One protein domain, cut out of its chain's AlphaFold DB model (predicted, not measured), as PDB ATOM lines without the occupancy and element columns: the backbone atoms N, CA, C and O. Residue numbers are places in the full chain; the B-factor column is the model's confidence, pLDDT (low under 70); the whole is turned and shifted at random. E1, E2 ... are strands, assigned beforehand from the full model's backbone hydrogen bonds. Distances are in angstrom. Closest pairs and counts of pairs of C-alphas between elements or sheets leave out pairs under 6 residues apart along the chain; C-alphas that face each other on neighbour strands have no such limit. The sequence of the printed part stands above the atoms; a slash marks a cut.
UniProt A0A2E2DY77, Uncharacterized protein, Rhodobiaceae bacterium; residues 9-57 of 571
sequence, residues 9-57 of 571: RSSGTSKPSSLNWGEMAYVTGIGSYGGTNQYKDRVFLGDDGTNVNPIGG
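This is residues 9 to 57 of the 571 residues of an uncharacterized protein of Rhodobiaceae bacterium (UniProt A0A2E2DY77). With little regular structure, a small three-strand antiparallel sheet is extended by loops: residues 28 to 41 make a long loop at one end, the E2 to E3 turn lies at the other, and residues 9 to 10 pair beside E1. The printed part has 49 residues, 14 of them in E1, E2 and E3, in that order along the chain and across the sheet; the class is all strand, with no named helix. It is compact, with a radius of gyration of the C-alphas of 10.1 A, yet elongated, 28 by 16 by 15 A.

After residues 9 to 23, E1 is residues 24 to 27, from C-alpha 24 at (1.182, 50.379, -24.160). E2 is residues 42 to 46, 13.3 A long. E3 is residues 52 to 56, 12.2 A long, ending at C-alpha 56 (-3.903, 40.825, -22.711).

The strands form a meander, each the antiparallel neighbour of the one before. Hairpin E1 and E2 stands at 150 degrees, with N 25 and O 44 2.9 A apart, within hydrogen-bond range. Hairpin E2 and E3 stands at 134 degrees, with N 43 and O 56 at 2.8 A, also within range.

The farthest C-alphas, Ile 30 and Asp 48, are 29.0 A apart. The E1 to E2 link is long; the printed part has no cut, and no printed residue is under 70 in pLDDT.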
ATOM      1  N   ARG A   9       5.289  51.172 -17.259       82.12
ATOM      2  CA  ARG A   9       5.167  50.093 -16.259       82.12
ATOM      3  C   ARG A   9       4.729  50.609 -14.895       82.12
ATOM      4  O   ARG A   9       5.162  51.685 -14.493       82.12
ATOM      5  N   SER A  10       3.929  49.825 -14.177       81.69
ATOM      6  CA  SER A  10       3.531  50.090 -12.787       81.69
ATOM      7  C   SER A  10       3.693  48.829 -11.941       81.69
ATOM      8  O   SER A  10       3.323  47.748 -12.387       81.69
ATOM      9  N   SER A  11       4.237  48.961 -10.731       77.12
ATOM     10  CA  SER A  11       4.244  47.910  -9.698       77.12
ATOM     11  C   SER A  11       3.126  48.088  -8.662       77.12
ATOM     12  O   SER A  11       3.032  47.317  -7.706       77.12
ATOM     13  N   GLY A  12       2.293  49.121  -8.831       79.88
ATOM     14  CA  GLY A  12       1.125  49.381  -7.996       79.88
ATOM     15  C   GLY A  12      -0.074  48.507  -8.364       79.88
ATOM     16  O   GLY A  12      -0.006  47.612  -9.200       79.88
ATOM     17  N   THR A  13      -1.199  48.773  -7.715       80.94
ATOM     18  CA  THR A  13      -2.468  48.051  -7.896       80.94
ATOM     19  C   THR A  13      -3.423  48.736  -8.871       80.94
ATOM     20  O   THR A  13      -4.361  48.113  -9.360       80.94
ATOM     21  N   SER A  14      -3.187  50.014  -9.169       82.19
ATOM     22  CA  SER A  14      -4.035  50.838 -10.028       82.19
ATOM     23  C   SER A  14      -3.684  50.678 -11.507       82.19
ATOM     24  O   SER A  14      -2.506  50.630 -11.876       82.19
ATOM     25  N   LYS A  15      -4.711  50.686 -12.366       86.94
ATOM     26  CA  LYS A  15      -4.515  50.901 -13.804       86.94
ATOM     27  C   LYS A  15      -3.908  52.294 -14.054       86.94
ATOM     28  O   LYS A  15      -4.174  53.210 -13.271       86.94
ATOM     29  N   PRO A  16      -3.125  52.482 -15.130       87.19
ATOM     30  CA  PRO A  16      -2.700  53.811 -15.567       87.19
ATOM     31  C   PRO A  16      -3.887  54.780 -15.683       87.19
ATOM     32  O   PRO A  16      -4.971  54.379 -16.103       87.19
ATOM     33  N   SER A  17      -3.686  56.049 -15.314       86.81
ATOM     34  CA  SER A  17      -4.743  57.072 -15.348       86.81
ATOM     35  C   SER A  17      -5.138  57.484 -16.768       86.81
ATOM     36  O   SER A  17      -6.287  57.849 -16.990       86.81
ATOM     37  N   SER A  18      -4.197  57.426 -17.712       87.81
ATOM     38  CA  SER A  18      -4.412  57.691 -19.138       87.81
ATOM     39  C   SER A  18      -3.292  57.080 -19.990       87.81
ATOM     40  O   SER A  18      -2.144  56.957 -19.540       87.81
ATOM     41  N   LEU A  19      -3.624  56.704 -21.225       88.12
ATOM     42  CA  LEU A  19      -2.683  56.275 -22.264       88.12
ATOM     43  C   LEU A  19      -3.046  56.964 -23.576       88.12
ATOM     44  O   LEU A  19      -4.212  56.979 -23.944       88.12
ATOM     45  N   ASN A  20      -2.065  57.529 -24.279       86.62
ATOM     46  CA  ASN A  20      -2.297  58.094 -25.610       86.62
ATOM     47  C   ASN A  20      -2.510  56.981 -26.645       86.62
ATOM     48  O   ASN A  20      -2.124  55.832 -26.417       86.62
ATOM     49  N   TRP A  21      -3.055  57.333 -27.810       85.88
ATOM     50  CA  TRP A  21      -3.271  56.375 -28.890       85.88
ATOM     51  C   TRP A  21      -1.977  55.634 -29.254       85.88
ATOM     52  O   TRP A  21      -0.957  56.247 -29.577       85.88
ATOM     53  N   GLY A  22      -2.011  54.303 -29.164       80.88
ATOM     54  CA  GLY A  22      -0.866  53.439 -29.460       80.88
ATOM     55  C   GLY A  22       0.142  53.280 -28.315       80.88
ATOM     56  O   GLY A  22       1.086  52.501 -28.449       80.88
ATOM     57  N   GLU A  23      -0.039  53.954 -27.173       88.81
ATOM     58  CA  GLU A  23       0.780  53.703 -25.985       88.81
ATOM     59  C   GLU A  23       0.374  52.398 -25.303       88.81
ATOM     60  O   GLU A  23      -0.801  52.151 -25.033       88.81
ATOM     61  N   MET A  24       1.374  51.592 -24.947       90.06
ATOM     62  CA  MET A  24       1.182  50.379 -24.160       90.06
ATOM     63  C   MET A  24       1.621  50.587 -22.713       90.06
ATOM     64  O   MET A  24       2.644  51.231 -22.440       90.06
ATOM     65  N   ALA A  25       0.895  49.968 -21.785       90.44
ATOM     66  CA  ALA A  25       1.320  49.840 -20.399       90.44
ATOM     67  C   ALA A  25       1.215  48.405 -19.889       90.44
ATOM     68  O   ALA A  25       0.355  47.649 -20.319       90.44
ATOM     69  N   TYR A  26       2.064  48.042 -18.934       91.06
ATOM     70  CA  TYR A  26       1.997  46.766 -18.232       91.06
ATOM     71  C   TYR A  26       2.063  47.003 -16.724       91.06
ATOM     72  O   TYR A  26       2.945  47.707 -16.225       91.06
ATOM     73  N   VAL A  27       1.120  46.426 -15.989       90.94
ATOM     74  CA  VAL A  27       1.117  46.469 -14.524       90.94
ATOM     75  C   VAL A  27       1.608  45.114 -14.027       90.94
ATOM     76  O   VAL A  27       1.013  44.096 -14.356       90.94
ATOM     77  N   THR A  28       2.703  45.080 -13.272       87.69
ATOM     78  CA  THR A  28       3.360  43.825 -12.867       87.69
ATOM     79  C   THR A  28       2.811  43.269 -11.549       87.69
ATOM     80  O   THR A  28       2.483  44.029 -10.633       87.69
ATOM     81  N   GLY A  29       2.752  41.939 -11.438       88.69
ATOM     82  CA  GLY A  29       2.456  41.203 -10.205       88.69
ATOM     83  C   GLY A  29       1.210  40.328 -10.332       88.69
ATOM     84  O   GLY A  29       0.458  40.464 -11.281       88.69
ATOM     85  N   ILE A  30       0.949  39.469  -9.347       88.75
ATOM     86  CA  ILE A  30      -0.146  38.486  -9.425       88.75
ATOM     87  C   ILE A  30      -1.508  39.196  -9.468       88.75
ATOM     88  O   ILE A  30      -1.873  39.911  -8.529       88.75
ATOM     89  N   GLY A  31      -2.223  39.014 -10.579       88.81
ATOM     90  CA  GLY A  31      -3.532  39.612 -10.837       88.81
ATOM     91  C   GLY A  31      -4.711  38.815 -10.272       88.81
ATOM     92  O   GLY A  31      -4.588  37.623  -9.990       88.81
ATOM     93  N   SER A  32      -5.855  39.494 -10.152       90.88
ATOM     94  CA  SER A  32      -7.175  38.918  -9.845       90.88
ATOM     95  C   SER A  32      -8.234  39.471 -10.814       90.88
ATOM     96  O   SER A  32      -8.026  40.518 -11.432       90.88
ATOM     97  N   TYR A  33      -9.391  38.827 -10.949       88.25
ATOM     98  CA  TYR A  33     -10.544  39.338 -11.684       88.25
ATOM     99  C   TYR A  33     -11.084  40.626 -11.047       88.25
ATOM    100  O   TYR A  33     -11.519  41.530 -11.769       88.25
ATOM    101  N   GLY A  34     -10.986  40.748  -9.717       87.69
ATOM    102  CA  GLY A  34     -11.517  41.864  -8.936       87.69
ATOM    103  C   GLY A  34     -10.648  42.266  -7.739       87.69
ATOM    104  O   GLY A  34      -9.563  41.740  -7.502       87.69
ATOM    105  N   GLY A  35     -11.115  43.256  -6.979       86.69
ATOM    106  CA  GLY A  35     -10.448  43.710  -5.758       86.69
ATOM    107  C   GLY A  35      -9.118  44.439  -5.991       86.69
ATOM    108  O   GLY A  35      -8.882  45.065  -7.023       86.69
ATOM    109  N   THR A  36      -8.234  44.382  -4.990       85.19
ATOM    110  CA  THR A  36      -7.022  45.220  -4.937       85.19
ATOM    111  C   THR A  36      -5.997  44.869  -6.021       85.19
ATOM    112  O   THR A  36      -5.227  45.730  -6.415       85.19
ATOM    113  N   ASN A  37      -5.980  43.649  -6.561       88.81
ATOM    114  CA  ASN A  37      -5.009  43.241  -7.588       88.81
ATOM    115  C   ASN A  37      -5.606  43.177  -9.002       88.81
ATOM    116  O   ASN A  37      -4.977  42.613  -9.895       88.81
ATOM    117  N   GLN A  38      -6.787  43.768  -9.226       89.19
ATOM    118  CA  GLN A  38      -7.530  43.613 -10.476       89.19
ATOM    119  C   GLN A  38      -6.704  43.924 -11.733       89.19
ATOM    120  O   GLN A  38      -6.854  43.267 -12.749       89.19
ATOM    121  N   TYR A  39      -5.827  44.926 -11.698       90.75
ATOM    122  CA  TYR A  39      -5.128  45.386 -12.901       90.75
ATOM    123  C   TYR A  39      -3.737  44.788 -13.097       90.75
ATOM    124  O   TYR A  39      -3.127  45.052 -14.131       90.75
ATOM    125  N   LYS A  40      -3.229  44.011 -12.135       91.12
ATOM    126  CA  LYS A  40      -1.893  43.417 -12.230       91.12
ATOM    127  C   LYS A  40      -1.860  42.251 -13.222       91.12
ATOM    128  O   LYS A  40      -2.883  41.638 -13.515       91.12
ATOM    129  N   ASP A  41      -0.678  42.000 -13.771       91.12
ATOM    130  CA  ASP A  41      -0.385  41.050 -14.846       91.12
ATOM    131  C   ASP A  41      -1.199  41.256 -16.132       91.12
ATOM    132  O   ASP A  41      -1.367  40.339 -16.940       91.12
ATOM    133  N   ARG A  42      -1.640  42.496 -16.377       92.19
ATOM    134  CA  ARG A  42      -2.361  42.896 -17.592       92.19
ATOM    135  C   ARG A  42      -1.561  43.896 -18.422       92.19
ATOM    136  O   ARG A  42      -0.874  44.773 -17.892       92.19
ATOM    137  N   VAL A  43      -1.675  43.754 -19.740       92.19
ATOM    138  CA  VAL A  43      -1.188  44.699 -20.748       92.19
ATOM    139  C   VAL A  43      -2.358  45.570 -21.183       92.19
ATOM    140  O   VAL A  43      -3.447  45.067 -21.453       92.19
ATOM    141  N   PHE A  44      -2.122  46.871 -21.261       92.06
ATOM    142  CA  PHE A  44      -3.101  47.882 -21.623       92.06
ATOM    143  C   PHE A  44      -2.662  48.624 -22.882       92.06
ATOM    144  O   PHE A  44      -1.463  48.827 -23.079       92.06
ATOM    145  N   LEU A  45      -3.626  49.062 -23.689       91.75
ATOM    146  CA  LEU A  45      -3.428  49.890 -24.876       91.75
ATOM    147  C   LEU A  45      -4.289  51.153 -24.783       91.75
ATOM    148  O   LEU A  45      -5.460  51.078 -24.397       91.75
ATOM    149  N   GLY A  46      -3.695  52.292 -25.134       89.88
ATOM    150  CA  GLY A  46      -4.399  53.558 -25.288       89.88
ATOM    151  C   GLY A  46      -5.113  53.679 -26.631       89.88
ATOM    152  O   GLY A  46      -4.554  53.318 -27.674       89.88
ATOM    153  N   ASP A  47      -6.334  54.206 -26.604       87.38
ATOM    154  CA  ASP A  47      -7.108  54.575 -27.793       87.38
ATOM    155  C   ASP A  47      -7.025  56.087 -28.087       87.38
ATOM    156  O   ASP A  47      -6.256  56.826 -27.464       87.38
ATOM    157  N   ASP A  48      -7.788  56.550 -29.076       87.00
ATOM    158  CA  ASP A  48      -7.861  57.951 -29.510       87.00
ATOM    159  C   ASP A  48      -8.547  58.891 -28.494       87.00
ATOM    160  O   ASP A  48      -8.497  60.109 -28.660       87.00
ATOM    161  N   GLY A  49      -9.114  58.350 -27.409       83.06
ATOM    162  CA  GLY A  49      -9.820  59.079 -26.352       83.06
ATOM    163  C   GLY A  49      -9.083  59.157 -25.012       83.06
ATOM    164  O   GLY A  49      -9.683  59.546 -24.012       83.06
ATOM    165  N   THR A  50      -7.797  58.800 -24.954       83.44
ATOM    166  CA  THR A  50      -6.990  58.652 -23.722       83.44
ATOM    167  C   THR A  50      -7.418  57.515 -22.777       83.44
ATOM    168  O   THR A  50      -6.943  57.448 -21.634       83.44
ATOM    169  N   ASN A  51      -8.285  56.598 -23.229       90.06
ATOM    170  CA  ASN A  51      -8.755  55.484 -22.406       90.06
ATOM    171  C   ASN A  51      -7.665  54.420 -22.222       90.06
ATOM    172  O   ASN A  51      -6.692  54.343 -22.967       90.06
ATOM    173  N   VAL A  52      -7.832  53.569 -21.209       90.81
ATOM    174  CA  VAL A  52      -6.873  52.513 -20.856       90.81
ATOM    175  C   VAL A  52      -7.581  51.169 -20.915       90.81
ATOM    176  O   VAL A  52      -8.285  50.794 -19.974       90.81
ATOM    177  N   ASN A  53      -7.388  50.454 -22.023       90.50
ATOM    178  CA  ASN A  53      -8.102  49.216 -22.318       90.50
ATOM    179  C   ASN A  53      -7.190  48.005 -22.096       90.50
ATOM    180  O   ASN A  53      -6.092  47.980 -22.653       90.50
ATOM    181  N   PRO A  54      -7.588  47.001 -21.295       90.31
ATOM    182  CA  PRO A  54      -6.828  45.763 -21.185       90.31
ATOM    183  C   PRO A  54      -6.899  44.996 -22.511       90.31
ATOM    184  O   PRO A  54      -7.985  44.762 -23.034       90.31
ATOM    185  N   ILE A  55      -5.746  44.593 -23.041       91.12
ATOM    186  CA  ILE A  55      -5.626  43.869 -24.319       91.12
ATOM    187  C   ILE A  55      -4.960  42.493 -24.181       91.12
ATOM    188  O   ILE A  55      -4.807  41.777 -25.164       91.12
ATOM    189  N   GLY A  56      -4.535  42.115 -22.974       89.25
ATOM    190  CA  GLY A  56      -3.903  40.825 -22.711       89.25
ATOM    191  C   GLY A  56      -3.081  40.846 -21.431       89.25
ATOM    192  O   GLY A  56      -3.360  41.622 -20.516       89.25
ATOM    193  N   GLY A  57      -2.049  40.008 -21.379       89.94
ATOM    194  CA  GLY A  57      -1.129  39.887 -20.247       89.94
ATOM    195  C   GLY A  57      -1.169  38.512 -19.589       89.94
ATOM    196  O   GLY A  57      -2.082  37.719 -19.831       89.94
TER     197      GLY A  57